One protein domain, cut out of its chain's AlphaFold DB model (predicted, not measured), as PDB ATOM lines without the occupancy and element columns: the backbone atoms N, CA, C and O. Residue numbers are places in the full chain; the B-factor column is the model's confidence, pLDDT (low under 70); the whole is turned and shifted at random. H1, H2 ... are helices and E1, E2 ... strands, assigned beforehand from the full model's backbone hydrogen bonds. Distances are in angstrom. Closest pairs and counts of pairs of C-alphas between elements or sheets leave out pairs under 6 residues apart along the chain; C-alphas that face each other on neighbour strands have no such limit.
ATOM      1  N   VAL A   9      10.720 -34.278  37.528       42.06
ATOM      2  CA  VAL A   9      11.342 -33.743  38.743       42.06
ATOM      3  C   VAL A   9      11.228 -32.218  38.771       42.06
ATOM      4  O   VAL A   9      12.013 -31.508  38.137       42.06
ATOM      5  N   TYR A  10      10.296 -31.684  39.564       37.25
ATOM      6  CA  TYR A  10      10.189 -30.242  39.789       37.25
ATOM      7  C   TYR A  10      10.979 -29.814  41.036       37.25
ATOM      8  O   TYR A  10      10.625 -30.106  42.182       37.25
ATOM      9  N   VAL A  11      12.047 -29.036  40.825       41.72
ATOM     10  CA  VAL A  11      12.813 -28.417  41.919       41.72
ATOM     11  C   VAL A  11      12.032 -27.225  42.493       41.72
ATOM     12  O   VAL A  11      12.138 -26.077  42.032       41.72
ATOM     13  N   HIS A  12      11.233 -27.477  43.532       43.03
ATOM     14  CA  HIS A  12      10.486 -26.430  44.224       43.03
ATOM     15  C   HIS A  12      11.316 -25.767  45.334       43.03
ATOM     16  O   HIS A  12      11.239 -26.090  46.519       43.03
ATOM     17  N   LEU A  13      12.114 -24.776  44.932       46.75
ATOM     18  CA  LEU A  13      12.802 -23.874  45.857       46.75
ATOM     19  C   LEU A  13      11.773 -23.005  46.597       46.75
ATOM     20  O   LEU A  13      11.130 -22.154  45.981       46.75
ATOM     21  N   CYS A  14      11.611 -23.246  47.899       38.22
ATOM     22  CA  CYS A  14      10.711 -22.497  48.770       38.22
ATOM     23  C   CYS A  14      11.309 -21.135  49.173       38.22
ATOM     24  O   CYS A  14      12.522 -20.922  49.107       38.22
ATOM     25  N   GLY A  15      10.452 -20.210  49.618       40.41
ATOM     26  CA  GLY A  15      10.853 -18.881  50.093       40.41
ATOM     27  C   GLY A  15      11.662 -18.902  51.398       40.41
ATOM     28  O   GLY A  15      12.516 -18.037  51.601       40.41
ATOM     29  N   CYS A  16      11.458 -19.914  52.245       44.81
ATOM     30  CA  CYS A  16      12.284 -20.185  53.425       44.81
ATOM     31  C   CYS A  16      13.555 -20.968  53.041       44.81
ATOM     32  O   CYS A  16      13.604 -21.584  51.981       44.81
ATOM     33  N   SER A  17      14.567 -20.999  53.911       45.47
ATOM     34  CA  SER A  17      15.904 -21.575  53.643       45.47
ATOM     35  C   SER A  17      15.960 -23.086  53.333       45.47
ATOM     36  O   SER A  17      17.047 -23.626  53.137       45.47
ATOM     37  N   CYS A  18      14.819 -23.777  53.273       46.94
ATOM     38  CA  CYS A  18      14.717 -25.181  52.890       46.94
ATOM     39  C   CYS A  18      14.426 -25.323  51.392       46.94
ATOM     40  O   CYS A  18      13.396 -24.867  50.893       46.94
ATOM     41  N   SER A  19      15.304 -26.033  50.688       55.56
ATOM     42  CA  SER A  19      15.019 -26.555  49.348       55.56
ATOM     43  C   SER A  19      14.471 -27.967  49.478       55.56
ATOM     44  O   SER A  19      15.080 -28.781  50.169       55.56
ATOM     45  N   TYR A  20      13.365 -28.273  48.804       57.97
ATOM     46  CA  TYR A  20      12.880 -29.643  48.685       57.97
ATOM     47  C   TYR A  20      12.698 -30.013  47.216       57.97
ATOM     48  O   TYR A  20      12.296 -29.197  46.383       57.97
ATOM     49  N   LEU A  21      13.041 -31.257  46.899       59.03
ATOM     50  CA  LEU A  21      12.744 -31.854  45.611       59.03
ATOM     51  C   LEU A  21      11.337 -32.439  45.702       59.03
ATOM     52  O   LEU A  21      11.092 -33.279  46.565       59.03
ATOM     53  N   GLN A  22      10.422 -31.990  44.845       56.91
ATOM     54  CA  GLN A  22       9.117 -32.623  44.727       56.91
ATOM     55  C   GLN A  22       9.087 -33.414  43.429       56.91
ATOM     56  O   GLN A  22       9.256 -32.864  42.340       56.91
ATOM     57  N   VAL A  23       8.869 -34.717  43.560       60.00
ATOM     58  CA  VAL A  23       8.497 -35.542  42.418       60.00
ATOM     59  C   VAL A  23       7.013 -35.313  42.141       60.00
ATOM     60  O   VAL A  23       6.192 -35.392  43.061       60.00
ATOM     61  N   SER A  24       6.699 -35.009  40.887       49.19
ATOM     62  CA  SER A  24       5.349 -34.751  40.385       49.19
ATOM     63  C   SER A  24       5.023 -35.703  39.226       49.19
ATOM     64  O   SER A  24       5.877 -36.472  38.791       49.19
ATOM     65  N   ASP A  25       3.778 -35.648  38.748       52.41
ATOM     66  CA  ASP A  25       3.231 -36.454  37.641       52.41
ATOM     67  C   ASP A  25       3.095 -37.967  37.912       52.41
ATOM     68  O   ASP A  25       2.983 -38.788  37.003       52.41
ATOM     69  N   TRP A  26       2.979 -38.335  39.190       53.38
ATOM     70  CA  TRP A  26       2.615 -39.686  39.616       53.38
ATOM     71  C   TRP A  26       1.233 -40.118  39.091       53.38
ATOM     72  O   TRP A  26       0.226 -39.460  39.353       53.38
ATOM     73  N   GLY A  27       1.162 -41.289  38.454       43.31
ATOM     74  CA  GLY A  27      -0.107 -41.986  38.217       43.31
ATOM     75  C   GLY A  27      -0.945 -41.496  37.032       43.31
ATOM     76  O   GLY A  27      -2.137 -41.792  36.995       43.31
ATOM     77  N   LEU A  28      -0.360 -40.802  36.049       46.34
ATOM     78  CA  LEU A  28      -0.995 -40.646  34.735       46.34
ATOM     79  C   LEU A  28      -0.860 -41.963  33.943       46.34
ATOM     80  O   LEU A  28       0.256 -42.298  33.538       46.34
ATOM     81  N   PRO A  29      -1.949 -42.716  33.675       45.31
ATOM     82  CA  PRO A  29      -1.874 -43.917  32.853       45.31
ATOM     83  C   PRO A  29      -1.648 -43.524  31.388       45.31
ATOM     84  O   PRO A  29      -2.588 -43.304  30.624       45.31
ATOM     85  N   ARG A  30      -0.382 -43.432  30.981       51.97
ATOM     86  CA  ARG A  30      -0.009 -43.367  29.567       51.97
ATOM     87  C   ARG A  30      -0.077 -44.786  29.011       51.97
ATOM     88  O   ARG A  30       0.798 -45.600  29.289       51.97
ATOM     89  N   PHE A  46      10.595 -39.252  21.462       59.84
ATOM     90  CA  PHE A  46      11.765 -40.107  21.686       59.84
ATOM     91  C   PHE A  46      12.490 -39.791  23.012       59.84
ATOM     92  O   PHE A  46      13.044 -40.679  23.648       59.84
ATOM     93  N   ARG A  47      12.399 -38.542  23.492       62.22
ATOM     94  CA  ARG A  47      12.866 -38.142  24.829       62.22
ATOM     95  C   ARG A  47      12.170 -38.844  25.998       62.22
ATOM     96  O   ARG A  47      12.779 -38.909  27.052       62.22
ATOM     97  N   ASP A  48      10.937 -39.319  25.858       67.62
ATOM     98  CA  ASP A  48      10.197 -39.936  26.968       67.62
ATOM     99  C   ASP A  48      10.495 -41.445  27.063       67.62
ATOM    100  O   ASP A  48      10.489 -42.015  28.152       67.62
ATOM    101  N   LEU A  49      10.846 -42.072  25.929       76.50
ATOM    102  CA  LEU A  49      11.291 -43.471  25.836       76.50
ATOM    103  C   LEU A  49      12.514 -43.773  26.703       76.50
ATOM    104  O   LEU A  49      12.645 -44.881  27.211       76.50
ATOM    105  N   VAL A  50      13.413 -42.803  26.856       78.69
ATOM    106  CA  VAL A  50      14.734 -42.996  27.479       78.69
ATOM    107  C   VAL A  50      14.662 -43.425  28.941       78.69
ATOM    108  O   VAL A  50      15.578 -44.075  29.432       78.69
ATOM    109  N   TYR A  51      13.579 -43.055  29.630       82.50
ATOM    110  CA  TYR A  51      13.350 -43.363  31.040       82.50
ATOM    111  C   TYR A  51      12.610 -44.696  31.233       82.50
ATOM    112  O   TYR A  51      12.465 -45.141  32.371       82.50
ATOM    113  N   LEU A  52      12.126 -45.331  30.158       83.94
ATOM    114  CA  LEU A  52      11.495 -46.648  30.219       83.94
ATOM    115  C   LEU A  52      12.562 -47.739  30.260       83.94
ATOM    116  O   LEU A  52      13.469 -47.771  29.429       83.94
ATOM    117  N   SER A  53      12.416 -48.658  31.209       85.06
ATOM    118  CA  SER A  53      13.254 -49.847  31.277       85.06
ATOM    119  C   SER A  53      13.033 -50.770  30.067       85.06
ATOM    120  O   SER A  53      11.945 -50.756  29.477       85.06
ATOM    121  N   PRO A  54      14.023 -51.607  29.694       83.81
ATOM    122  CA  PRO A  54      13.904 -52.528  28.564       83.81
ATOM    123  C   PRO A  54      12.655 -53.414  28.633       83.81
ATOM    124  O   PRO A  54      11.979 -53.611  27.626       83.81
ATOM    125  N   GLU A  55      12.295 -53.896  29.823       83.31
ATOM    126  CA  GLU A  55      11.083 -54.685  30.027       83.31
ATOM    127  C   GLU A  55       9.796 -53.854  29.858       83.31
ATOM    128  O   GLU A  55       8.876 -54.296  29.162       83.31
ATOM    129  N   ALA A  56       9.752 -52.610  30.353       82.56
ATOM    130  CA  ALA A  56       8.598 -51.725  30.169       82.56
ATOM    131  C   ALA A  56       8.341 -51.401  28.684       82.56
ATOM    132  O   ALA A  56       7.187 -51.316  28.260       82.56
ATOM    133  N   LEU A  57       9.397 -51.309  27.862       76.88
ATOM    134  CA  LEU A  57       9.280 -51.175  26.403       76.88
ATOM    135  C   LEU A  57       8.618 -52.393  25.738       76.88
ATOM    136  O   LEU A  57       7.952 -52.241  24.714       76.88
ATOM    137  N   THR A  58       8.741 -53.588  26.324       77.50
ATOM    138  CA  THR A  58       8.043 -54.801  25.851       77.50
ATOM    139  C   THR A  58       6.586 -54.904  26.326       77.50
ATOM    140  O   THR A  58       5.904 -55.877  26.006       77.50
ATOM    141  N   GLY A  59       6.081 -53.898  27.050       67.81
ATOM    142  CA  GLY A  59       4.698 -53.852  27.531       67.81
ATOM    143  C   GLY A  59       4.451 -54.628  28.827       67.81
ATOM    144  O   GLY A  59       3.307 -54.998  29.101       67.81
ATOM    145  N   THR A  60       5.486 -54.891  29.633       69.69
ATOM    146  CA  THR A  60       5.296 -55.462  30.975       69.69
ATOM    147  C   THR A  60       4.588 -54.477  31.906       69.69
ATOM    148  O   THR A  60       4.645 -53.259  31.730       69.69
ATOM    149  N   THR A  61       3.943 -54.995  32.951       73.94
ATOM    150  CA  THR A  61       3.413 -54.162  34.039       73.94
ATOM    151  C   THR A  61       4.529 -53.341  34.697       73.94
ATOM    152  O   THR A  61       5.623 -53.883  34.855       73.94
ATOM    153  N   PRO A  62       4.272 -52.095  35.146       71.81
ATOM    154  CA  PRO A  62       5.238 -51.327  35.930       71.81
ATOM    155  C   PRO A  62       5.693 -52.085  37.181       71.81
ATOM    156  O   PRO A  62       4.871 -52.708  37.861       71.81
ATOM    157  N   THR A  63       6.987 -52.015  37.490       84.88
ATOM    158  CA  THR A  63       7.593 -52.631  38.677       84.88
ATOM    159  C   THR A  63       8.554 -51.656  39.354       84.88
ATOM    160  O   THR A  63       9.025 -50.708  38.730       84.88
ATOM    161  N   VAL A  64       8.898 -51.917  40.619       88.19
ATOM    162  CA  VAL A  64       9.852 -51.079  41.368       88.19
ATOM    163  C   VAL A  64      11.221 -51.066  40.681       88.19
ATOM    164  O   VAL A  64      11.895 -50.044  40.636       88.19
ATOM    165  N   GLU A  65      11.623 -52.182  40.081       89.69
ATOM    166  CA  GLU A  65      12.862 -52.315  39.322       89.69
ATOM    167  C   GLU A  65      12.848 -51.461  38.041       89.69
ATOM    168  O   GLU A  65      13.879 -50.885  37.680       89.69
ATOM    169  N   ALA A  66      11.701 -51.337  37.363       87.62
ATOM    170  CA  ALA A  66      11.524 -50.419  36.235       87.62
ATOM    171  C   ALA A  66      11.617 -48.950  36.686       87.62
ATOM    172  O   ALA A  66      12.276 -48.137  36.033       87.62
ATOM    173  N   ASP A  67      11.052 -48.627  37.854       87.44
ATOM    174  CA  ASP A  67      11.183 -47.304  38.465       87.44
ATOM    175  C   ASP A  67      12.669 -46.982  38.757       87.44
ATOM    176  O   ASP A  67      13.137 -45.878  38.457       87.44
ATOM    177  N   MET A  68      13.446 -47.956  39.258       91.62
ATOM    178  CA  MET A  68      14.886 -47.803  39.530       91.62
ATOM    179  C   MET A  68      15.734 -47.583  38.267       91.62
ATOM    180  O   MET A  68      16.701 -46.820  38.317       91.62
ATOM    181  N   TYR A  69      15.348 -48.156  37.122       89.62
ATOM    182  CA  TYR A  69      15.960 -47.821  35.829       89.62
ATOM    183  C   TYR A  69      15.748 -46.339  35.492       89.62
ATOM    184  O   TYR A  69      16.711 -45.615  35.224       89.62
ATOM    185  N   SER A  70      14.501 -45.860  35.587       87.81
ATOM    186  CA  SER A  70      14.164 -44.458  35.297       87.81
ATOM    187  C   SER A  70      14.923 -43.484  36.213       87.81
ATOM    188  O   SER A  70      15.409 -42.444  35.762       87.81
ATOM    189  N   PHE A  71      15.116 -43.865  37.481       90.25
ATOM    190  CA  PHE A  71      15.923 -43.137  38.455       90.25
ATOM    191  C   PHE A  71      17.404 -43.040  38.049       90.25
ATOM    192  O   PHE A  71      17.991 -41.965  38.177       90.25
ATOM    193  N   GLY A  72      18.000 -44.111  37.514       90.00
ATOM    194  CA  GLY A  72      19.377 -44.089  37.002       90.00
ATOM    195  C   GLY A  72      19.571 -43.071  35.874       90.00
ATOM    196  O   GLY A  72      20.520 -42.285  35.895       90.00
ATOM    197  N   VAL A  73      18.625 -43.022  34.931       86.62
ATOM    198  CA  VAL A  73      18.633 -42.065  33.810       86.62
ATOM    199  C   VAL A  73      18.429 -40.622  34.299       86.62
ATOM    200  O   VAL A  73      19.144 -39.716  33.870       86.62
ATOM    201  N   LEU A  74      17.524 -40.401  35.260       88.06
ATOM    202  CA  LEU A  74      17.312 -39.092  35.896       88.06
ATOM    203  C   LEU A  74      18.534 -38.605  36.687       88.06
ATOM    204  O   LEU A  74      18.840 -37.408  36.682       88.06
ATOM    205  N   LEU A  75      19.250 -39.510  37.361       88.38
ATOM    206  CA  LEU A  75      20.497 -39.190  38.056       88.38
ATOM    207  C   LEU A  75      21.573 -38.746  37.051       88.38
ATOM    208  O   LEU A  75      22.231 -37.727  37.274       88.38
ATOM    209  N   TRP A  76      21.682 -39.428  35.908       89.00
ATOM    210  CA  TRP A  76      22.605 -39.054  34.834       89.00
ATOM    211  C   TRP A  76      22.277 -37.690  34.216       89.00
ATOM    212  O   TRP A  76      23.180 -36.862  34.071       89.00
ATOM    213  N   GLU A  77      21.002 -37.406  33.929       86.94
ATOM    214  CA  GLU A  77      20.549 -36.097  33.427       86.94
ATOM    215  C   GLU A  77      20.830 -34.987  34.450       86.94
ATOM    216  O   GLU A  77      21.326 -33.909  34.108       86.94
ATOM    217  N   THR A  78      20.589 -35.267  35.734       86.12
ATOM    218  CA  THR A  78      20.835 -34.326  36.835       86.12
ATOM    219  C   THR A  78      22.314 -33.961  36.961       86.12
ATOM    220  O   THR A  78      22.633 -32.797  37.224       86.12
ATOM    221  N   LEU A  79      23.218 -34.927  36.773       86.94
ATOM    222  CA  LEU A  79      24.664 -34.723  36.888       86.94
ATOM    223  C   LEU A  79      25.270 -34.097  35.623       86.94
ATOM    224  O   LEU A  79      26.103 -33.199  35.740       86.94
ATOM    225  N   ASN A  80      24.809 -34.491  34.431       84.88
ATOM    226  CA  ASN A  80      25.256 -33.919  33.154       84.88
ATOM    227  C   ASN A  80      24.579 -32.584  32.793       84.88
ATOM    228  O   ASN A  80      25.018 -31.909  31.864       84.88
ATOM    229  N   ARG A  81      23.527 -32.181  33.526       85.19
ATOM    230  CA  ARG A  81      22.757 -30.933  33.325       85.19
ATOM    231  C   ARG A  81      22.141 -30.791  31.926       85.19
ATOM    232  O   ARG A  81      21.859 -29.678  31.487       85.19
ATOM    233  N   ARG A  82      21.910 -31.915  31.246       84.50
ATOM    234  CA  ARG A  82      21.300 -32.003  29.914       84.50
ATOM    235  C   ARG A  82      20.484 -33.294  29.795       84.50
ATOM    236  O   ARG A  82      20.880 -34.289  30.406       84.50
ATOM    237  N   PRO A  83      19.415 -33.314  28.983       80.12
ATOM    238  CA  PRO A  83      18.736 -34.558  28.651       80.12
ATOM    239  C   PRO A  83      19.665 -35.495  27.858       80.12
ATOM    240  O   PRO A  83      20.569 -35.011  27.160       80.12
ATOM    241  N   PRO A  84      19.448 -36.819  27.927       77.00
ATOM    242  CA  PRO A  84      20.186 -37.774  27.109       77.00
ATOM    243  C   PRO A  84      19.830 -37.608  25.627       77.00
ATOM    244  O   PRO A  84      18.670 -37.409  25.257       77.00
ATOM    245  N   CYS A  85      20.848 -37.682  24.776       73.00
ATOM    246  CA  CYS A  85      20.739 -37.697  23.323       73.00
ATOM    247  C   CYS A  85      20.796 -39.145  22.807       73.00
ATOM    248  O   CYS A  85      21.279 -40.034  23.503       73.00
ATOM    249  N   GLU A  86      20.382 -39.387  21.558       66.06
ATOM    250  CA  GLU A  86      20.402 -40.721  20.921       66.06
ATOM    251  C   GLU A  86      21.732 -41.480  21.100       66.06
ATOM    252  O   GLU A  86      21.736 -42.661  21.442       66.06
ATOM    253  N   ALA A  87      22.865 -40.787  20.954       67.62
ATOM    254  CA  ALA A  87      24.196 -41.373  21.118       67.62
ATOM    255  C   ALA A  87      24.551 -41.747  22.572       67.62
ATOM    256  O   ALA A  87      25.358 -42.652  22.785       67.62
ATOM    257  N   ASP A  88      23.958 -41.087  23.574       70.62
ATOM    258  CA  ASP A  88      24.113 -41.480  24.980       70.62
ATOM    259  C   ASP A  88      23.320 -42.768  25.250       70.62
ATOM    260  O   ASP A  88      23.804 -43.672  25.923       70.62
ATOM    261  N   LEU A  89      22.120 -42.892  24.672       63.59
ATOM    262  CA  LEU A  89      21.225 -44.040  24.878       63.59
ATOM    263  C   LEU A  89      21.792 -45.344  24.340       63.59
ATOM    264  O   LEU A  89      21.655 -46.377  24.987       63.59
ATOM    265  N   LEU A  90      22.461 -45.303  23.188       63.16
ATOM    266  CA  LEU A  90      23.134 -46.484  22.653       63.16
ATOM    267  C   LEU A  90      24.250 -46.973  23.592       63.16
ATOM    268  O   LEU A  90      24.466 -48.178  23.693       63.16
ATOM    269  N   GLN A  91      24.909 -46.075  24.331       63.72
ATOM    270  CA  GLN A  91      25.897 -46.448  25.352       63.72
ATOM    271  C   GLN A  91      25.224 -46.954  26.637       63.72
ATOM    272  O   GLN A  91      25.669 -47.949  27.201       63.72
ATOM    273  N   LEU A  92      24.129 -46.313  27.061       63.44
ATOM    274  CA  LEU A  92      23.323 -46.704  28.226       63.44
ATOM    275  C   LEU A  92      22.750 -48.124  28.075       63.44
ATOM    276  O   LEU A  92      22.906 -48.954  28.968       63.44
ATOM    277  N   LEU A  93      22.157 -48.422  26.915       58.06
ATOM    278  CA  LEU A  93      21.545 -49.717  26.592       58.06
ATOM    279  C   LEU A  93      22.571 -50.836  26.331       58.06
ATOM    280  O   LEU A  93      22.238 -52.002  26.514       58.06
ATOM    281  N   SER A  94      23.811 -50.513  25.944       57.22
ATOM    282  CA  SER A  94      24.873 -51.512  25.704       57.22
ATOM    283  C   SER A  94      25.678 -51.877  26.961       57.22
ATOM    284  O   SER A  94      26.700 -52.555  26.863       57.22
ATOM    285  N   GLY A  95      25.280 -51.389  28.142       52.00
ATOM    286  CA  GLY A  95      26.131 -51.363  29.336       52.00
ATOM    287  C   GLY A  95      26.435 -52.712  30.010       52.00
ATOM    288  O   GLY A  95      27.391 -52.764  30.783       52.00
ATOM    289  N   ASP A  96      25.668 -53.778  29.740       51.44
ATOM    290  CA  ASP A  96      25.858 -55.105  30.366       51.44
ATOM    291  C   ASP A  96      26.730 -56.068  29.525       51.44
ATOM    292  O   ASP A  96      27.521 -56.829  30.082       51.44
ATOM    293  N   ASP A  97      26.659 -56.019  28.189       46.38
ATOM    294  CA  ASP A  97      27.204 -57.067  27.297       46.38
ATOM    295  C   ASP A  97      28.695 -56.893  26.914       46.38
ATOM    296  O   ASP A  97      29.133 -57.204  25.805       46.38
ATOM    297  N   GLY A  98      29.525 -56.448  27.863       42.69
ATOM    298  CA  GLY A  98      30.983 -56.616  27.769       42.69
ATOM    299  C   GLY A  98      31.774 -55.491  27.092       42.69
ATOM    300  O   GLY A  98      32.844 -55.739  26.529       42.69
ATOM    301  N   ILE A  99      31.316 -54.242  27.188       43.41
ATOM    302  CA  ILE A  99      32.141 -53.078  26.838       43.41
ATOM    303  C   ILE A  99      33.173 -52.824  27.952       43.41
ATOM    304  O   ILE A  99      32.836 -52.654  29.124       43.41
ATOM    305  N   GLY A 100      34.458 -52.826  27.585       40.31
ATOM    306  CA  GLY A 100      35.573 -52.790  28.534       40.31
ATOM    307  C   GLY A 100      35.643 -51.531  29.412       40.31
ATOM    308  O   GLY A 100      35.158 -50.460  29.051       40.31
ATOM    309  N   SER A 101      36.347 -51.666  30.543       47.03
ATOM    310  CA  SER A 101      36.470 -50.705  31.660       47.03
ATOM    311  C   SER A 101      36.742 -49.226  31.319       47.03
ATOM    312  O   SER A 101      36.594 -48.392  32.206       47.03
ATOM    313  N   GLY A 102      37.153 -48.884  30.095       44.81
ATOM    314  CA  GLY A 102      37.450 -47.506  29.689       44.81
ATOM    315  C   GLY A 102      36.219 -46.609  29.509       44.81
ATOM    316  O   GLY A 102      36.300 -45.423  29.797       44.81
ATOM    317  N   LEU A 103      35.066 -47.151  29.096       51.22
ATOM    318  CA  LEU A 103      33.862 -46.334  28.838       51.22
ATOM    319  C   LEU A 103      33.103 -45.930  30.116       51.22
ATOM    320  O   LEU A 103      32.353 -44.956  30.119       51.22
ATOM    321  N   LYS A 104      33.366 -46.600  31.247       52.66
ATOM    322  CA  LYS A 104      32.808 -46.219  32.558       52.66
ATOM    323  C   LYS A 104      33.359 -44.877  33.072       52.66
ATOM    324  O   LYS A 104      32.690 -44.211  33.865       52.66
ATOM    325  N   ASP A 105      34.527 -44.465  32.576       52.56
ATOM    326  CA  ASP A 105      35.199 -43.205  32.921       52.56
ATOM    327  C   ASP A 105      34.722 -41.994  32.088       52.56
ATOM    328  O   ASP A 105      35.147 -40.869  32.367       52.56
ATOM    329  N   GLU A 106      33.845 -42.189  31.091       64.69
ATOM    330  CA  GLU A 106      33.305 -41.112  30.234       64.69
ATOM    331  C   GLU A 106      31.841 -40.736  30.540       64.69
ATOM    332  O   GLU A 106      31.394 -39.658  30.150       64.69
ATOM    333  N   LEU A 107      31.108 -41.554  31.311       77.31
ATOM    334  CA  LEU A 107      29.697 -41.313  31.685       77.31
ATOM    335  C   LEU A 107      29.452 -40.002  32.453       77.31
ATOM    336  O   LEU A 107      28.338 -39.468  32.431       77.31
ATOM    337  N   LEU A 108      30.474 -39.510  33.159       82.31
ATOM    338  CA  LEU A 108      30.467 -38.249  33.892       82.31
ATOM    339  C   LEU A 108      31.784 -37.502  33.655       82.31
ATOM    340  O   LEU A 108      32.854 -38.109  33.743       82.31
ATOM    341  N   PRO A 109      31.754 -36.172  33.452       82.81
ATOM    342  CA  PRO A 109      32.969 -35.374  33.394       82.81
ATOM    343  C   PRO A 109      33.831 -35.546  34.652       82.81
ATOM    344  O   PRO A 109      33.333 -35.469  35.773       82.81
ATOM    345  N   LYS A 110      35.154 -35.668  34.485       83.19
ATOM    346  CA  LYS A 110      36.116 -35.893  35.589       83.19
ATOM    347  C   LYS A 110      36.149 -34.796  36.668       83.19
ATOM    348  O   LYS A 110      36.770 -34.988  37.705       83.19
ATOM    349  N   HIS A 111      35.502 -33.652  36.431       83.25
ATOM    350  CA  HIS A 111      35.339 -32.582  37.420       83.25
ATOM    351  C   HIS A 111      34.146 -32.797  38.371       83.25
ATOM    352  O   HIS A 111      34.019 -32.063  39.351       83.25
ATOM    353  N   VAL A 112      33.255 -33.756  38.088       84.81
ATOM    354  CA  VAL A 112      32.133 -34.116  38.963       84.81
ATOM    355  C   VAL A 112      32.690 -34.862  40.186       84.81
ATOM    356  O   VAL A 112      33.323 -35.907  40.016       84.81
ATOM    357  N   PRO A 113      32.483 -34.371  41.423       86.44
ATOM    358  CA  PRO A 113      32.933 -35.078  42.620       86.44
ATOM    359  C   PRO A 113      32.281 -36.457  42.720       86.44
ATOM    360  O   PRO A 113      31.096 -36.600  42.426       86.44
ATOM    361  N   HIS A 114      33.052 -37.462  43.143       89.56
ATOM    362  CA  HIS A 114      32.611 -38.865  43.215       89.56
ATOM    363  C   HIS A 114      32.105 -39.438  41.881       89.56
ATOM    364  O   HIS A 114      31.306 -40.371  41.885       89.56
ATOM    365  N   CYS A 115      32.584 -38.920  40.739       89.06
ATOM    366  CA  CYS A 115      32.177 -39.379  39.407       89.06
ATOM    367  C   CYS A 115      32.232 -40.904  39.250       89.06
ATOM    368  O   CYS A 115      31.293 -41.476  38.718       89.06
ATOM    369  N   HIS A 116      33.259 -41.584  39.768       87.38
ATOM    370  CA  HIS A 116      33.350 -43.043  39.681       87.38
ATOM    371  C   HIS A 116      32.215 -43.751  40.445       87.38
ATOM    372  O   HIS A 116      31.536 -44.599  39.873       87.38
ATOM    373  N   THR A 117      31.962 -43.371  41.703       89.88
ATOM    374  CA  THR A 117      30.880 -43.929  42.536       89.88
ATOM    375  C   THR A 117      29.504 -43.630  41.945       89.88
ATOM    376  O   THR A 117      28.652 -44.510  41.872       89.88
ATOM    377  N   LEU A 118      29.289 -42.406  41.456       90.81
ATOM    378  CA  LEU A 118      28.033 -42.007  40.821       90.81
ATOM    379  C   LEU A 118      27.821 -42.734  39.484       90.81
ATOM    380  O   LEU A 118      26.729 -43.242  39.246       90.81
ATOM    381  N   SER A 119      28.857 -42.875  38.651       88.56
ATOM    382  CA  SER A 119      28.817 -43.706  37.438       88.56
ATOM    383  C   SER A 119      28.521 -45.167  37.764       88.56
ATOM    384  O   SER A 119      27.699 -45.773  37.086       88.56
ATOM    385  N   GLN A 120      29.128 -45.738  38.812       88.88
ATOM    386  CA  GLN A 120      28.801 -47.087  39.281       88.88
ATOM    387  C   GLN A 120      27.325 -47.208  39.678       88.88
ATOM    388  O   GLN A 120      26.637 -48.089  39.159       88.88
ATOM    389  N   LEU A 121      26.825 -46.303  40.525       91.00
ATOM    390  CA  LEU A 121      25.440 -46.307  40.989       91.00
ATOM    391  C   LEU A 121      24.449 -46.232  39.821       91.00
ATOM    392  O   LEU A 121      23.529 -47.045  39.745       91.00
ATOM    393  N   MET A 122      24.679 -45.315  38.879       89.50
ATOM    394  CA  MET A 122      23.870 -45.189  37.665       89.50
ATOM    395  C   MET A 122      23.928 -46.459  36.806       89.50
ATOM    396  O   MET A 122      22.877 -46.962  36.419       89.50
ATOM    397  N   THR A 123      25.120 -47.042  36.587       87.62
ATOM    398  CA  THR A 123      25.240 -48.294  35.814       87.62
ATOM    399  C   THR A 123      24.506 -49.471  36.439       87.62
ATOM    400  O   THR A 123      23.946 -50.285  35.714       87.62
ATOM    401  N   ASN A 124      24.452 -49.541  37.769       90.50
ATOM    402  CA  ASN A 124      23.706 -50.591  38.455       90.50
ATOM    403  C   ASN A 124      22.189 -50.338  38.346       90.50
ATOM    404  O   ASN A 124      21.425 -51.279  38.154       90.50
ATOM    405  N   CYS A 125      21.749 -49.074  38.414       90.75
ATOM    406  CA  CYS A 125      20.341 -48.693  38.256       90.75
ATOM    407  C   CYS A 125      19.765 -49.083  36.888       90.75
ATOM    408  O   CYS A 125      18.620 -49.518  36.833       90.75
ATOM    409  N   TRP A 126      20.535 -48.968  35.799       86.44
ATOM    410  CA  TRP A 126      20.061 -49.284  34.444       86.44
ATOM    411  C   TRP A 126      20.488 -50.659  33.899       86.44
ATOM    412  O   TRP A 126      20.439 -50.869  32.688       86.44
ATOM    413  N   SER A 127      20.873 -51.614  34.757       87.56
ATOM    414  CA  SER A 127      21.175 -52.988  34.308       87.56
ATOM    415  C   SER A 127      19.991 -53.613  33.556       87.56
ATOM    416  O   SER A 127      18.817 -53.404  33.894       87.56
ATOM    417  N   THR A 128      20.308 -54.406  32.534       84.75
ATOM    418  CA  THR A 128      19.342 -55.136  31.703       84.75
ATOM    419  C   THR A 128      18.527 -56.132  32.523       84.75
ATOM    420  O   THR A 128      17.330 -56.270  32.285       84.75
ATOM    421  N   ASN A 129      19.133 -56.763  33.536       88.81
ATOM    422  CA  ASN A 129      18.432 -57.608  34.497       88.81
ATOM    423  C   ASN A 129      17.759 -56.741  35.580       88.81
ATOM    424  O   ASN A 129      18.472 -56.148  36.396       88.81
ATOM    425  N   PRO A 130      16.415 -56.713  35.685       90.44
ATOM    426  CA  PRO A 130      15.723 -55.909  36.691       90.44
ATOM    427  C   PRO A 130      16.133 -56.260  38.126       90.44
ATOM    428  O   PRO A 130      16.266 -55.374  38.965       90.44
ATOM    429  N   HIS A 131      16.423 -57.536  38.400       91.56
ATOM    430  CA  HIS A 131      16.823 -58.009  39.730       91.56
ATOM    431  C   HIS A 131      18.281 -57.690  40.105       91.56
ATOM    432  O   HIS A 131      18.657 -57.882  41.258       91.56
ATOM    433  N   SER A 132      19.103 -57.219  39.159       91.19
ATOM    434  CA  SER A 132      20.453 -56.706  39.445       91.19
ATOM    435  C   SER A 132      20.443 -55.242  39.902       91.19
ATOM    436  O   SER A 132      21.479 -54.733  40.336       91.19
ATOM    437  N   ARG A 133      19.306 -54.543  39.778       93.94
ATOM    438  CA  ARG A 133      19.199 -53.113  40.085       93.94
ATOM    439  C   ARG A 133      19.156 -52.894  41.609       93.94
ATOM    440  O   ARG A 133      18.480 -53.649  42.308       93.94
ATOM    441  N   PRO A 134      19.858 -51.878  42.143       95.00
ATOM    442  CA  PRO A 134      19.839 -51.545  43.568       95.00
ATOM    443  C   PRO A 134      18.448 -51.076  44.003       95.00
ATOM    444  O   PRO A 134      17.681 -50.544  43.197       95.00
ATOM    445  N   THR A 135      18.128 -51.214  45.290       94.81
ATOM    446  CA  THR A 135      16.870 -50.678  45.822       94.81
ATOM    447  C   THR A 135      16.931 -49.155  45.964       94.81
ATOM    448  O   THR A 135      18.001 -48.542  46.023       94.81
ATOM    449  N   ALA A 136      15.764 -48.517  46.093       92.12
ATOM    450  CA  ALA A 136      15.685 -47.089  46.402       92.12
ATOM    451  C   ALA A 136      16.371 -46.724  47.738       92.12
ATOM    452  O   ALA A 136      16.846 -45.598  47.889       92.12
ATOM    453  N   GLU A 137      16.443 -47.659  48.693       93.88
ATOM    454  CA  GLU A 137      17.150 -47.467  49.963       93.88
ATOM    455  C   GLU A 137      18.670 -47.476  49.763       93.88
ATOM    456  O   GLU A 137      19.336 -46.541  50.210       93.88
ATOM    457  N   ASP A 138      19.206 -48.440  49.006       94.69
ATOM    458  CA  ASP A 138      20.637 -48.508  48.665       94.69
ATOM    459  C   ASP A 138      21.093 -47.232  47.940       94.69
ATOM    460  O   ASP A 138      22.066 -46.583  48.334       94.69
ATOM    461  N   CYS A 139      20.327 -46.800  46.931       93.62
ATOM    462  CA  CYS A 139      20.576 -45.552  46.211       93.62
ATOM    463  C   CYS A 139      20.532 -44.323  47.126       93.62
ATOM    464  O   CYS A 139      21.345 -43.407  46.977       93.62
ATOM    465  N   ALA A 140      19.601 -44.282  48.083       91.94
ATOM    466  CA  ALA A 140      19.520 -43.189  49.043       91.94
ATOM    467  C   ALA A 140      20.706 -43.182  50.019       91.94
ATOM    468  O   ALA A 140      21.168 -42.100  50.387       91.94
ATOM    469  N   LEU A 141      21.212 -44.347  50.436       94.19
ATOM    470  CA  LEU A 141      22.388 -44.466  51.302       94.19
ATOM    471  C   LEU A 141      23.664 -43.997  50.588       94.19
ATOM    472  O   LEU A 141      24.368 -43.138  51.124       94.19
ATOM    473  N   GLU A 142      23.909 -44.467  49.363       93.56
ATOM    474  CA  GLU A 142      25.052 -44.041  48.541       93.56
ATOM    475  C   GLU A 142      25.026 -42.532  48.257       93.56
ATOM    476  O   GLU A 142      25.997 -41.816  48.522       93.56
ATOM    477  N   LEU A 143      23.884 -41.994  47.811       92.44
ATOM    478  CA  LEU A 143      23.763 -40.555  47.558       92.44
ATOM    479  C   LEU A 143      23.914 -39.716  48.833       92.44
ATOM    480  O   LEU A 143      24.523 -38.648  48.778       92.44
ATOM    481  N   ARG A 144      23.418 -40.176  49.990       91.75
ATOM    482  CA  ARG A 144      23.642 -39.494  51.279       91.75
ATOM    483  C   ARG A 144      25.118 -39.486  51.663       91.75
ATOM    484  O   ARG A 144      25.598 -38.443  52.102       91.75
ATOM    485  N   SER A 145      25.823 -40.602  51.468       92.94
ATOM    486  CA  SER A 145      27.270 -40.708  51.692       92.94
ATOM    487  C   SER A 145      28.029 -39.681  50.847       92.94
ATOM    488  O   SER A 145      28.758 -38.847  51.384       92.94
ATOM    489  N   VAL A 146      27.751 -39.640  49.538       91.81
ATOM    490  CA  VAL A 146      28.326 -38.660  48.602       91.81
ATOM    491  C   VAL A 146      28.008 -37.219  49.023       91.81
ATOM    492  O   VAL A 146      28.925 -36.404  49.143       91.81
ATOM    493  N   ILE A 147      26.740 -36.894  49.302       89.62
ATOM    494  CA  ILE A 147      26.301 -35.539  49.694       89.62
ATOM    495  C   ILE A 147      26.960 -35.080  51.004       89.62
ATOM    496  O   ILE A 147      27.331 -33.910  51.114       89.62
ATOM    497  N   ALA A 148      27.169 -35.980  51.969       90.88
ATOM    498  CA  ALA A 148      27.799 -35.663  53.252       90.88
ATOM    499  C   ALA A 148      29.273 -35.225  53.136       90.88
ATOM    500  O   ALA A 148      29.801 -34.625  54.071       90.88
ATOM    501  N   THR A 149      29.938 -35.480  52.004       92.56
ATOM    502  CA  THR A 149      31.330 -35.047  51.771       92.56
ATOM    503  C   THR A 149      31.481 -33.584  51.332       92.56
ATOM    504  O   THR A 149      32.594 -33.059  51.333       92.56
ATOM    505  N   PHE A 150      30.397 -32.914  50.930       89.25
ATOM    506  CA  PHE A 150      30.453 -31.537  50.431       89.25
ATOM    507  C   PHE A 150      30.484 -30.516  51.581       89.25
ATOM    508  O   PHE A 150      29.765 -30.669  52.564       89.25
ATOM    509  N   ASP A 151      31.244 -29.418  51.425       91.62
ATOM    510  CA  ASP A 151      31.188 -28.268  52.349       91.62
ATOM    511  C   ASP A 151      29.737 -27.753  52.451       91.62
ATOM    512  O   ASP A 151      29.198 -27.277  51.440       91.62
ATOM    513  N   PRO A 152      29.105 -27.779  53.643       90.06
ATOM    514  CA  PRO A 152      27.745 -27.284  53.822       90.06
ATOM    515  C   PRO A 152      27.588 -25.832  53.368       90.06
ATOM    516  O   PRO A 152      26.568 -25.478  52.783       90.06
ATOM    517  N   ASN A 153      28.620 -24.999  53.538       90.94
ATOM    518  CA  ASN A 153      28.571 -23.602  53.115       90.94
ATOM    519  C   ASN A 153      28.620 -23.473  51.584       90.94
ATOM    520  O   ASN A 153      27.942 -22.617  51.015       90.94
ATOM    521  N   ALA A 154      29.393 -24.314  50.891       89.06
ATOM    522  CA  ALA A 154      29.411 -24.391  49.431       89.06
ATOM    523  C   ALA A 154      28.064 -24.866  48.889       89.06
ATOM    524  O   ALA A 154      27.559 -24.259  47.944       89.06
ATOM    525  N   MET A 155      27.460 -25.871  49.530       86.25
ATOM    526  CA  MET A 155      26.113 -26.342  49.209       86.25
ATOM    527  C   MET A 155      25.090 -25.206  49.365       86.25
ATOM    528  O   MET A 155      24.389 -24.883  48.410       86.25
ATOM    529  N   THR A 156      25.081 -24.504  50.506       87.31
ATOM    530  CA  THR A 156      24.204 -23.344  50.737       87.31
ATOM    531  C   THR A 156      24.414 -22.242  49.693       87.31
ATOM    532  O   THR A 156      23.440 -21.755  49.116       87.31
ATOM    533  N   ARG A 157      25.666 -21.870  49.383       89.75
ATOM    534  CA  ARG A 157      25.978 -20.875  48.336       89.75
ATOM    535  C   ARG A 157      25.492 -21.319  46.952       89.75
ATOM    536  O   ARG A 157      24.988 -20.490  46.197       89.75
ATOM    537  N   ALA A 158      25.629 -22.599  46.608       85.44
ATOM    538  CA  ALA A 158      25.144 -23.144  45.342       85.44
ATOM    539  C   ALA A 158      23.609 -23.092  45.264       85.44
ATOM    540  O   ALA A 158      23.064 -22.569  44.292       85.44
ATOM    541  N   THR A 159      22.915 -23.531  46.316       82.19
ATOM    542  CA  THR A 159      21.453 -23.449  46.439       82.19
ATOM    543  C   THR A 159      20.939 -22.016  46.284       82.19
ATOM    544  O   THR A 159      20.010 -21.788  45.508       82.19
ATOM    545  N   LEU A 160      21.566 -21.041  46.955       86.19
ATOM    546  CA  LEU A 160      21.208 -19.624  46.828       86.19
ATOM    547  C   LEU A 160      21.369 -19.122  45.386       86.19
ATOM    548  O   LEU A 160      20.445 -18.518  44.852       86.19
ATOM    549  N   ARG A 161      22.473 -19.456  44.702       87.38
ATOM    550  CA  ARG A 161      22.689 -19.077  43.290       87.38
ATOM    551  C   ARG A 161      21.631 -19.648  42.344       87.38
ATOM    552  O   ARG A 161      21.187 -18.943  41.436       87.38
ATOM    553  N   VAL A 162      21.220 -20.905  42.536       82.62
ATOM    554  CA  VAL A 162      20.143 -21.518  41.734       82.62
ATOM    555  C   VAL A 162      18.811 -20.821  42.021       82.62
ATOM    556  O   VAL A 162      18.081 -20.488  41.085       82.62
ATOM    557  N   ARG A 163      18.521 -20.522  43.295       81.44
ATOM    558  CA  ARG A 163      17.316 -19.793  43.707       81.44
ATOM    559  C   ARG A 163      17.247 -18.392  43.109       81.44
ATOM    560  O   ARG A 163      16.260 -18.085  42.449       81.44
ATOM    561  N   GLU A 164      18.288 -17.581  43.260       87.88
ATOM    562  CA  GLU A 164      18.340 -16.248  42.653       87.88
ATOM    563  C   GLU A 164      18.189 -16.306  41.128       87.88
ATOM    564  O   GLU A 164      17.574 -15.433  40.527       87.88
ATOM    565  N   SER A 165      18.753 -17.327  40.474       84.00
ATOM    566  CA  SER A 165      18.639 -17.480  39.017       84.00
ATOM    567  C   SER A 165      17.203 -17.799  38.598       84.00
ATOM    568  O   SER A 165      16.716 -17.224  37.626       84.00
ATOM    569  N   LYS A 166      16.492 -18.628  39.376       81.38
ATOM    570  CA  LYS A 166      15.049 -18.863  39.221       81.38
ATOM    571  C   LYS A 166      14.242 -17.582  39.465       81.38
ATOM    572  O   LYS A 166      13.355 -17.271  38.680       81.38
ATOM    573  N   GLU A 167      14.552 -16.827  40.518       86.38
ATOM    574  CA  GLU A 167      13.877 -15.561  40.843       86.38
ATOM    575  C   GLU A 167      14.098 -14.498  39.750       86.38
ATOM    576  O   GLU A 167      13.133 -13.864  39.325       86.38
ATOM    577  N   ARG A 168      15.321 -14.369  39.211       85.75
ATOM    578  CA  ARG A 168      15.634 -13.504  38.057       85.75
ATOM    579  C   ARG A 168      14.850 -13.902  36.806       85.75
ATOM    580  O   ARG A 168      14.231 -13.036  36.197       85.75
ATOM    581  N   ALA A 169      14.821 -15.191  36.455       81.31
ATOM    582  CA  ALA A 169      14.069 -15.680  35.296       81.31
ATOM    583  C   ALA A 169      12.553 -15.433  35.434       81.31
ATOM    584  O   ALA A 169      11.912 -14.973  34.493       81.31
ATOM    585  N   LEU A 170      11.989 -15.659  36.629       82.31
ATOM    586  CA  LEU A 170      10.580 -15.374  36.938       82.31
ATOM    587  C   LEU A 170      10.244 -13.875  36.949       82.31
ATOM    588  O   LEU A 170       9.081 -13.506  36.786       82.31
ATOM    589  N   HIS A 171      11.222 -13.014  37.225       82.38
ATOM    590  CA  HIS A 171      11.052 -11.565  37.193       82.38
ATOM    591  C   HIS A 171      11.096 -11.039  35.754       82.38
ATOM    592  O   HIS A 171      10.224 -10.267  35.358       82.38
ATOM    593  N   ASP A 172      12.045 -11.515  34.945       79.06
ATOM    594  CA  ASP A 172      12.135 -11.163  33.526       79.06
ATOM    595  C   ASP A 172      10.888 -11.616  32.747       79.06
ATOM    596  O   ASP A 172      10.282 -10.810  32.043       79.06
ATOM    597  N   SER A 173      10.382 -12.830  33.007       76.19
ATOM    598  CA  SER A 173       9.127 -13.332  32.415       76.19
ATOM    599  C   SER A 173       7.861 -12.558  32.823       76.19
ATOM    600  O   SER A 173       6.776 -12.852  32.325       76.19
ATOM    601  N   LYS A 174       7.961 -11.622  33.778       75.31
ATOM    602  CA  LYS A 174       6.877 -10.707  34.184       75.31
ATOM    603  C   LYS A 174       7.071  -9.292  33.640       75.31
ATOM    604  O   LYS A 174       6.080  -8.613  33.394       75.31
ATOM    605  N   ILE A 175       8.318  -8.846  33.469       69.19
ATOM    606  CA  ILE A 175       8.656  -7.546  32.861       69.19
ATOM    607  C   ILE A 175       8.457  -7.585  31.349       69.19
ATOM    608  O   ILE A 175       7.925  -6.637  30.773       69.19
ATOM    609  N   HIS A 176       8.834  -8.697  30.727       57.72
ATOM    610  CA  HIS A 176       8.461  -9.044  29.371       57.72
ATOM    611  C   HIS A 176       7.263 -10.000  29.446       57.72
ATOM    612  O   HIS A 176       7.469 -11.216  29.419       57.72
TER     613      HIS A 176
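AT A GLANCE: This is residues 9 to 30 and 46 to 176 of the 305 residues of the protein "Protein kinase domain-containing protein" of Oncorhynchus mykiss (UniProt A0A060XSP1). Three helices, H3, H5 and H6, run nearly side by side with their centres in a triangle and form the core of a helical body, while the long helix H7 stands away from it as an arm, with the hairpin of E1 and E2 beside its residues 156 to 167. The short H1 and H2, H4 and a long loop, residues 94 to 114, lie around the core, and residues 168 to 176 stick out at the end of the arm. The printed part has 153 residues, with two strands and then seven helices in the order E1 E2 H1 H2 H3 H4 H5 H6 H7; it is mostly helix, and its one sheet, E1 - E2, is antiparallel. It is only just compact, close to loose, with a radius of gyration of the C-alphas of 17.4 A and spans of 50 by 37 by 30 A.

HOW THE PARTS SIT: Start at E1, residues 9 to 13, which forms a hairpin with E2, residues 19 to 24; they are antiparallel at 149 degrees, with N 10 and O 22 within hydrogen-bond range at 3.2 A and N 22 and O 10 at 3.3 A. Beyond the cut come H1, residues 46 to 49, and H2, residues 54 to 57, close but not clearly touching, their closest C-alphas, Leu 49 and Leu 57, 8.0 A apart. Next is H3, residues 64 to 80; H2 is close to it but not clearly touching, with the C-alphas of Ala 56 and Ala 66 closest at 6.9 A. After H4, residues 86 to 93, look for H5, residues 115 to 125. H3 and H5 touch, closest at the C-alphas of Gly 72 and Met 122, 4.7 A, and run opposite ways at a shallow tilt of 27 degrees. H4 is close to H5 but not clearly touching, with the C-alphas of Leu 92 and Thr 123 closest at 8.0 A, and only just about perpendicular at 71 degrees. H6, residues 136 to 148, is close to H5 but not clearly touching, with the C-alphas of Leu 121 and Cys 139 closest at 7.2 A; they run opposite ways at a shallow tilt of 9 degrees. H7, residues 152 to 175, touches no helix; its closest C-alpha to E1 is that of Arg 163, 6.5 A from that of Leu 13. Every O i to N i+4 pair is within hydrogen-bond range in H3, H5 and H6, against 3 of 4 in H4 and 19 of 20 in H7; H1 and H2 are too short for such a pair.

IN THESE COORDINATES: Find C-alpha 9 at (11.342, -33.743, 38.743), where E1 begins. H3 starts at (9.852, -51.079, 41.368) and runs 24.5 A; H6 runs 18.0 A. H7 runs 34.5 A to C-alpha 175 at (8.656, -7.546, 32.861).

THE WHOLE: The two C-alphas farthest apart, Gly 98 and Ile 175, are 54.2 A from each other. Residues 31 to 45 are not printed, and C-alphas 30 and 46 are 14.5 A apart across this cut. Of the links that are printed whole, H4 to H5 is long. The mean pLDDT of the printed part is 75.8; 49 residues are under 70, among them 9 to 30 and 89 to 106.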